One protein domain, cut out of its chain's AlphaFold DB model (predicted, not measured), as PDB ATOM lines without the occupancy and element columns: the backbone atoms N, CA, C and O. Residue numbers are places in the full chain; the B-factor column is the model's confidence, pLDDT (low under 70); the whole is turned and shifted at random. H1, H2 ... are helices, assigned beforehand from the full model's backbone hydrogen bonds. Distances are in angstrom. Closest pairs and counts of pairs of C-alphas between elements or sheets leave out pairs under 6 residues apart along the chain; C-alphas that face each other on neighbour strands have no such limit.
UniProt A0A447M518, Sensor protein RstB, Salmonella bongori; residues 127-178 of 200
ATOM      1  N   PRO A 127      48.450 -32.520 -40.626       91.81
ATOM      2  CA  PRO A 127      48.094 -31.692 -39.472       91.81
ATOM      3  C   PRO A 127      47.252 -30.462 -39.820       91.81
ATOM      4  O   PRO A 127      46.279 -30.171 -39.112       91.81
ATOM      5  N   ALA A 128      47.589 -29.752 -40.904       90.62
ATOM      6  CA  ALA A 128      46.803 -28.604 -41.347       90.62
ATOM      7  C   ALA A 128      45.406 -29.033 -41.808       90.62
ATOM      8  O   ALA A 128      44.410 -28.460 -41.367       90.62
ATOM      9  N   TRP A 129      45.319 -30.083 -42.632       93.06
ATOM     10  CA  TRP A 129      44.037 -30.622 -43.087       93.06
ATOM     11  C   TRP A 129      43.152 -31.077 -41.917       93.06
ATOM     12  O   TRP A 129      41.979 -30.714 -41.861       93.06
ATOM     13  N   LEU A 130      43.716 -31.805 -40.947       92.12
ATOM     14  CA  LEU A 130      42.999 -32.291 -39.766       92.12
ATOM     15  C   LEU A 130      42.443 -31.134 -38.930       92.12
ATOM     16  O   LEU A 130      41.307 -31.195 -38.464       92.12
ATOM     17  N   SER A 131      43.238 -30.075 -38.756       90.31
ATOM     18  CA  SER A 131      42.836 -28.886 -37.999       90.31
ATOM     19  C   SER A 131      41.668 -28.163 -38.668       90.31
ATOM     20  O   SER A 131      40.689 -27.847 -37.993       90.31
ATOM     21  N   THR A 132      41.734 -27.963 -39.988       91.12
ATOM     22  CA  THR A 132      40.643 -27.368 -40.775       91.12
ATOM     23  C   THR A 132      39.378 -28.220 -40.695       91.12
ATOM     24  O   THR A 132      38.311 -27.712 -40.368       91.12
ATOM     25  N   HIS A 133      39.498 -29.535 -40.889       91.50
ATOM     26  CA  HIS A 133      38.346 -30.440 -40.886       91.50
ATOM     27  C   HIS A 133      37.646 -30.493 -39.518       91.50
ATOM     28  O   HIS A 133      36.420 -30.497 -39.430       91.50
ATOM     29  N   VAL A 134      38.412 -30.480 -38.422       90.00
ATOM     30  CA  VAL A 134      37.849 -30.399 -37.062       90.00
ATOM     31  C   VAL A 134      37.158 -29.053 -36.820       90.00
ATOM     32  O   VAL A 134      36.100 -29.028 -36.186       90.00
ATOM     33  N   GLN A 135      37.711 -27.944 -37.325       89.19
ATOM     34  CA  GLN A 135      37.072 -26.626 -37.231       89.19
ATOM     35  C   GLN A 135      35.742 -26.580 -37.989       89.19
ATOM     36  O   GLN A 135      34.754 -26.083 -37.444       89.19
ATOM     37  N   ASP A 136      35.686 -27.161 -39.188       89.62
ATOM     38  CA  ASP A 136      34.452 -27.261 -39.968       89.62
ATOM     39  C   ASP A 136      33.381 -28.036 -39.187       89.62
ATOM     40  O   ASP A 136      32.264 -27.548 -38.998       89.62
ATOM     41  N   VAL A 137      33.734 -29.194 -38.618       87.06
ATOM     42  CA  VAL A 137      32.814 -29.993 -37.790       87.06
ATOM     43  C   VAL A 137      32.352 -29.234 -36.540       87.06
ATOM     44  O   VAL A 137      31.168 -29.293 -36.190       87.06
ATOM     45  N   GLN A 138      33.250 -28.493 -35.883       88.50
ATOM     46  CA  GLN A 138      32.928 -27.651 -34.727       88.50
ATOM     47  C   GLN A 138      31.962 -26.511 -35.092       88.50
ATOM     48  O   GLN A 138      31.077 -26.194 -34.295       88.50
ATOM     49  N   SER A 139      32.094 -25.918 -36.284       86.25
ATOM     50  CA  SER A 139      31.221 -24.832 -36.754       86.25
ATOM     51  C   SER A 139      29.771 -25.284 -36.967       86.25
ATOM     52  O   SER A 139      28.837 -24.545 -36.658       86.25
ATOM     53  N   VAL A 140      29.576 -26.526 -37.423       85.12
ATOM     54  CA  VAL A 140      28.252 -27.128 -37.645       85.12
ATOM     55  C   VAL A 140      27.631 -27.640 -36.336       85.12
ATOM     56  O   VAL A 140      26.415 -27.792 -36.241       85.12
ATOM     57  N   ASN A 141      28.445 -27.876 -35.301       82.88
ATOM     58  CA  ASN A 141      28.009 -28.417 -34.010       82.88
ATOM     59  C   ASN A 141      28.373 -27.484 -32.835       82.88
ATOM     60  O   ASN A 141      29.097 -27.909 -31.933       82.88
ATOM     61  N   PRO A 142      27.861 -26.237 -32.782       83.12
ATOM     62  CA  PRO A 142      28.251 -25.258 -31.759       83.12
ATOM     63  C   PRO A 142      27.924 -25.703 -30.323       83.12
ATOM     64  O   PRO A 142      28.603 -25.315 -29.378       83.12
ATOM     65  N   GLU A 143      26.922 -26.569 -30.159       84.12
ATOM     66  CA  GLU A 143      26.473 -27.107 -28.866       84.12
ATOM     67  C   GLU A 143      27.415 -28.176 -28.275       84.12
ATOM     68  O   GLU A 143      27.216 -28.648 -27.151       84.12
ATOM     69  N   ARG A 144      28.410 -28.636 -29.043       83.12
ATOM     70  CA  ARG A 144      29.330 -29.715 -28.659       83.12
ATOM     71  C   ARG A 144      30.766 -29.252 -28.835       83.12
ATOM     72  O   ARG A 144      31.110 -28.681 -29.858       83.12
ATOM     73  N   THR A 145      31.618 -29.537 -27.857       84.75
ATOM     74  CA  THR A 145      33.039 -29.180 -27.926       84.75
ATOM     75  C   THR A 145      33.847 -30.331 -28.515       84.75
ATOM     76  O   THR A 145      33.891 -31.418 -27.935       84.75
ATOM     77  N   VAL A 146      34.511 -30.084 -29.642       85.56
ATOM     78  CA  VAL A 146      35.459 -30.997 -30.284       85.56
ATOM     79  C   VAL A 146      36.870 -30.468 -30.040       85.56
ATOM     80  O   VAL A 146      37.283 -29.472 -30.625       85.56
ATOM     81  N   ASN A 147      37.618 -31.132 -29.157       83.06
ATOM     82  CA  ASN A 147      38.987 -30.741 -28.821       83.06
ATOM     83  C   ASN A 147      39.997 -31.645 -29.532       83.06
ATOM     84  O   ASN A 147      40.069 -32.844 -29.256       83.06
ATOM     85  N   LEU A 148      40.827 -31.057 -30.392       83.38
ATOM     86  CA  LEU A 148      42.001 -31.726 -30.945       83.38
ATOM     87  C   LEU A 148      43.167 -31.574 -29.955       83.38
ATOM     88  O   LEU A 148      43.763 -30.507 -29.854       83.38
ATOM     89  N   HIS A 149      43.464 -32.621 -29.179       78.12
ATOM     90  CA  HIS A 149      44.435 -32.536 -28.076       78.12
ATOM     91  C   HIS A 149      45.897 -32.430 -28.527       78.12
ATOM     92  O   HIS A 149      46.679 -31.743 -27.874       78.12
ATOM     93  N   ALA A 150      46.271 -33.100 -29.616       68.88
ATOM     94  CA  ALA A 150      47.564 -32.931 -30.266       68.88
ATOM     95  C   ALA A 150      47.539 -33.602 -31.643       68.88
ATOM     96  O   ALA A 150      47.211 -34.783 -31.753       68.88
ATOM     97  N   CYS A 151      47.942 -32.866 -32.675       76.44
ATOM     98  CA  CYS A 151      48.445 -33.439 -33.916       76.44
ATOM     99  C   CYS A 151      49.911 -33.015 -34.014       76.44
ATOM    100  O   CYS A 151      50.201 -31.818 -34.033       76.44
ATOM    101  N   ALA A 152      50.835 -33.973 -33.956       79.31
ATOM    102  CA  ALA A 152      52.253 -33.658 -34.043       79.31
ATOM    103  C   ALA A 152      52.563 -33.121 -35.444       79.31
ATOM    104  O   ALA A 152      52.147 -33.701 -36.441       79.31
ATOM    105  N   SER A 153      53.311 -32.026 -35.543       79.06
ATOM    106  CA  SER A 153      53.863 -31.630 -36.838       79.06
ATOM    107  C   SER A 153      54.845 -32.709 -37.297       79.06
ATOM    108  O   SER A 153      55.739 -33.093 -36.542       79.06
ATOM    109  N   GLY A 154      54.674 -33.215 -38.515       82.06
ATOM    110  CA  GLY A 154      55.510 -34.289 -39.036       82.06
ATOM    111  C   GLY A 154      55.061 -34.777 -40.405       82.06
ATOM    112  O   GLY A 154      54.000 -34.392 -40.896       82.06
ATOM    113  N   ASP A 155      55.890 -35.623 -41.008       86.56
ATOM    114  CA  ASP A 155      55.536 -36.354 -42.220       86.56
ATOM    115  C   ASP A 155      54.714 -37.591 -41.839       86.56
ATOM    116  O   ASP A 155      55.179 -38.465 -41.104       86.56
ATOM    117  N   TYR A 156      53.476 -37.640 -42.328       88.75
ATOM    118  CA  TYR A 156      52.549 -38.754 -42.122       88.75
ATOM    119  C   TYR A 156      52.587 -39.766 -43.276       88.75
ATOM    120  O   TYR A 156      51.796 -40.710 -43.303       88.75
ATOM    121  N   GLY A 157      53.522 -39.591 -44.212       91.00
ATOM    122  CA  GLY A 157      53.675 -40.428 -45.387       91.00
ATOM    123  C   GLY A 157      52.602 -40.165 -46.438       91.00
ATOM    124  O   GLY A 157      51.912 -39.143 -46.439       91.00
ATOM    125  N   ALA A 158      52.493 -41.104 -47.374       93.88
ATOM    126  CA  ALA A 158      51.535 -41.005 -48.457       93.88
ATOM    127  C   ALA A 158      50.143 -41.464 -47.981       93.88
ATOM    128  O   ALA A 158      49.989 -42.576 -47.473       93.88
ATOM    129  N   LEU A 159      49.129 -40.615 -48.152       93.75
ATOM    130  CA  LEU A 159      47.763 -40.811 -47.663       93.75
ATOM    131  C   LEU A 159      46.740 -40.656 -48.797       93.75
ATOM    132  O   LEU A 159      46.860 -39.758 -49.634       93.75
ATOM    133  N   ASP A 160      45.694 -41.487 -48.789       92.25
ATOM    134  CA  ASP A 160      44.482 -41.260 -49.588       92.25
ATOM    135  C   ASP A 160      43.522 -40.374 -48.780       92.25
ATOM    136  O   ASP A 160      42.846 -40.827 -47.849       92.25
ATOM    137  N   MET A 161      43.474 -39.086 -49.126       92.19
ATOM    138  CA  MET A 161      42.721 -38.091 -48.359       92.19
ATOM    139  C   MET A 161      41.209 -38.273 -48.421       92.19
ATOM    140  O   MET A 161      40.510 -37.881 -47.489       92.19
ATOM    141  N   ARG A 162      40.689 -38.931 -49.459       88.25
ATOM    142  CA  ARG A 162      39.265 -39.269 -49.545       88.25
ATOM    143  C   ARG A 162      38.910 -40.347 -48.522       88.25
ATOM    144  O   ARG A 162      37.865 -40.258 -47.879       88.25
ATOM    145  N   LEU A 163      39.761 -41.362 -48.364       87.81
ATOM    146  CA  LEU A 163      39.571 -42.383 -47.330       87.81
ATOM    147  C   LEU A 163      39.806 -41.816 -45.929       87.81
ATOM    148  O   LEU A 163      39.066 -42.153 -45.009       87.81
ATOM    149  N   MET A 164      40.783 -40.923 -45.774       92.06
ATOM    150  CA  MET A 164      41.090 -40.315 -44.483       92.06
ATOM    151  C   MET A 164      39.983 -39.373 -43.990       92.06
ATOM    152  O   MET A 164      39.574 -39.486 -42.835       92.06
ATOM    153  N   ALA A 165      39.428 -38.529 -44.872       89.12
ATOM    154  CA  ALA A 165      38.228 -37.729 -44.598       89.12
ATOM    155  C   ALA A 165      37.106 -38.597 -44.035       89.12
ATOM    156  O   ALA A 165      36.542 -38.316 -42.985       89.12
ATOM    157  N   ARG A 166      36.875 -39.738 -44.681       83.94
ATOM    158  CA  ARG A 166      35.845 -40.674 -44.268       83.94
ATOM    159  C   ARG A 166      36.097 -41.296 -42.894       83.94
ATOM    160  O   ARG A 166      35.167 -41.409 -42.097       83.94
ATOM    161  N   VAL A 167      37.321 -41.758 -42.632       88.50
ATOM    162  CA  VAL A 167      37.688 -42.316 -41.320       88.50
ATOM    163  C   VAL A 167      37.426 -41.274 -40.241       88.50
ATOM    164  O   VAL A 167      36.783 -41.579 -39.237       88.50
ATOM    165  N   LEU A 168      37.864 -40.038 -40.478       89.81
ATOM    166  CA  LEU A 168      37.681 -38.941 -39.545       89.81
ATOM    167  C   LEU A 168      36.198 -38.615 -39.330       89.81
ATOM    168  O   LEU A 168      35.770 -38.540 -38.181       89.81
ATOM    169  N   ASP A 169      35.399 -38.515 -40.393       87.00
ATOM    170  CA  ASP A 169      33.955 -38.266 -40.308       87.00
ATOM    171  C   ASP A 169      33.229 -39.357 -39.520       87.00
ATOM    172  O   ASP A 169      32.393 -39.061 -38.668       87.00
ATOM    173  N   ASN A 170      33.566 -40.628 -39.749       83.12
ATOM    174  CA  ASN A 170      32.986 -41.743 -39.002       83.12
ATOM    175  C   ASN A 170      33.345 -41.678 -37.511       83.12
ATOM    176  O   ASN A 170      32.482 -41.886 -36.654       83.12
ATOM    177  N   LEU A 171      34.606 -41.382 -37.187       87.12
ATOM    178  CA  LEU A 171      35.059 -41.260 -35.802       87.12
ATOM    179  C   LEU A 171      34.416 -40.058 -35.106       87.12
ATOM    180  O   LEU A 171      33.923 -40.204 -33.989       87.12
ATOM    181  N   LEU A 172      34.372 -38.899 -35.766       86.56
ATOM    182  CA  LEU A 172      33.770 -37.679 -35.233       86.56
ATOM    183  C   LEU A 172      32.259 -37.829 -35.065       86.56
ATOM    184  O   LEU A 172      31.749 -37.520 -33.994       86.56
ATOM    185  N   ASN A 173      31.541 -38.370 -36.051       82.50
ATOM    186  CA  ASN A 173      30.101 -38.607 -35.928       82.50
ATOM    187  C   ASN A 173      29.778 -39.584 -34.797       82.50
ATOM    188  O   ASN A 173      28.846 -39.342 -34.031       82.50
ATOM    189  N   ASN A 174      30.566 -40.650 -34.632       81.56
ATOM    190  CA  ASN A 174      30.408 -41.555 -33.495       81.56
ATOM    191  C   ASN A 174      30.718 -40.856 -32.167       81.56
ATOM    192  O   ASN A 174      29.932 -40.954 -31.223       81.56
ATOM    193  N   ALA A 175      31.820 -40.110 -32.092       83.88
ATOM    194  CA  ALA A 175      32.188 -39.358 -30.899       83.88
ATOM    195  C   ALA A 175      31.093 -38.355 -30.518       83.88
ATOM    196  O   ALA A 175      30.667 -38.332 -29.369       83.88
ATOM    197  N   LEU A 176      30.564 -37.597 -31.479       83.94
ATOM    198  CA  LEU A 176      29.446 -36.685 -31.269       83.94
ATOM    199  C   LEU A 176      28.194 -37.462 -30.856       83.94
ATOM    200  O   LEU A 176      27.580 -37.142 -29.849       83.94
ATOM    201  N   ARG A 177      27.801 -38.536 -31.542       77.69
ATOM    202  CA  ARG A 177      26.589 -39.286 -31.176       77.69
ATOM    203  C   ARG A 177      26.620 -39.794 -29.731       77.69
ATOM    204  O   ARG A 177      25.599 -39.720 -29.048       77.69
ATOM    205  N   TYR A 178      27.776 -40.265 -29.265       76.44
ATOM    206  CA  TYR A 178      27.921 -40.916 -27.960       76.44
ATOM    207  C   TYR A 178      28.584 -40.059 -26.872       76.44
ATOM    208  O   TYR A 178      28.612 -40.481 -25.712       76.44
TER     209      TYR A 178
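Overview. This is residues 127 to 178 of the 200 residues of the protein "Sensor protein RstB" of Salmonella bongori (UniProt A0A447M518). Two helices, H1 and H2, make two rods with a narrow gap between them, both running broadly the same way; a long loop, residues 141 to 160, leaves the end of H1, folds back past its beginning and swings over to the start of H2. The link makes the ends of the longest axis. The printed part has 52 residues with two named helices, H1 then H2, and no named strand; its class is all helix. It is only just compact, close to loose, with a radius of gyration of the C-alphas of 11.6 A, and elongated, with spans of 34 by 20 by 16 A.

Along the chain. Find C-alpha 127 at (48.094, -31.692, -39.472); there H1, residues 127 to 140, begins, and it runs 20.4 A to C-alpha 140 at (28.252, -27.128, -37.645). After residues 141 to 160, look for H2, residues 161 to 178, which runs 25.4 A from C-alpha 161 to C-alpha 178 at (27.921, -40.916, -27.960).

Arrangement. H1 and H2 are near each other: no pair of their C-alphas is within 8 A, the closest being at 8.2 A, but 15 pairs are within 10 A. Compare their centres, (38.453, -28.842, -38.894) for H1 and (34.695, -39.726, -38.918) for H2. In H1 and H2 every backbone O i to N i+4 pair is within hydrogen-bond range.

Size, cuts and confidence. The C-alphas farthest apart, those of Glu 143 and Ala 158, are 34.7 A from each other. The printed part has no cut, and H1 to H2 is a long link of 20 residues. In the pLDDT column the mean of the printed part is 86.1, and Ala 150 is the one residue under 70.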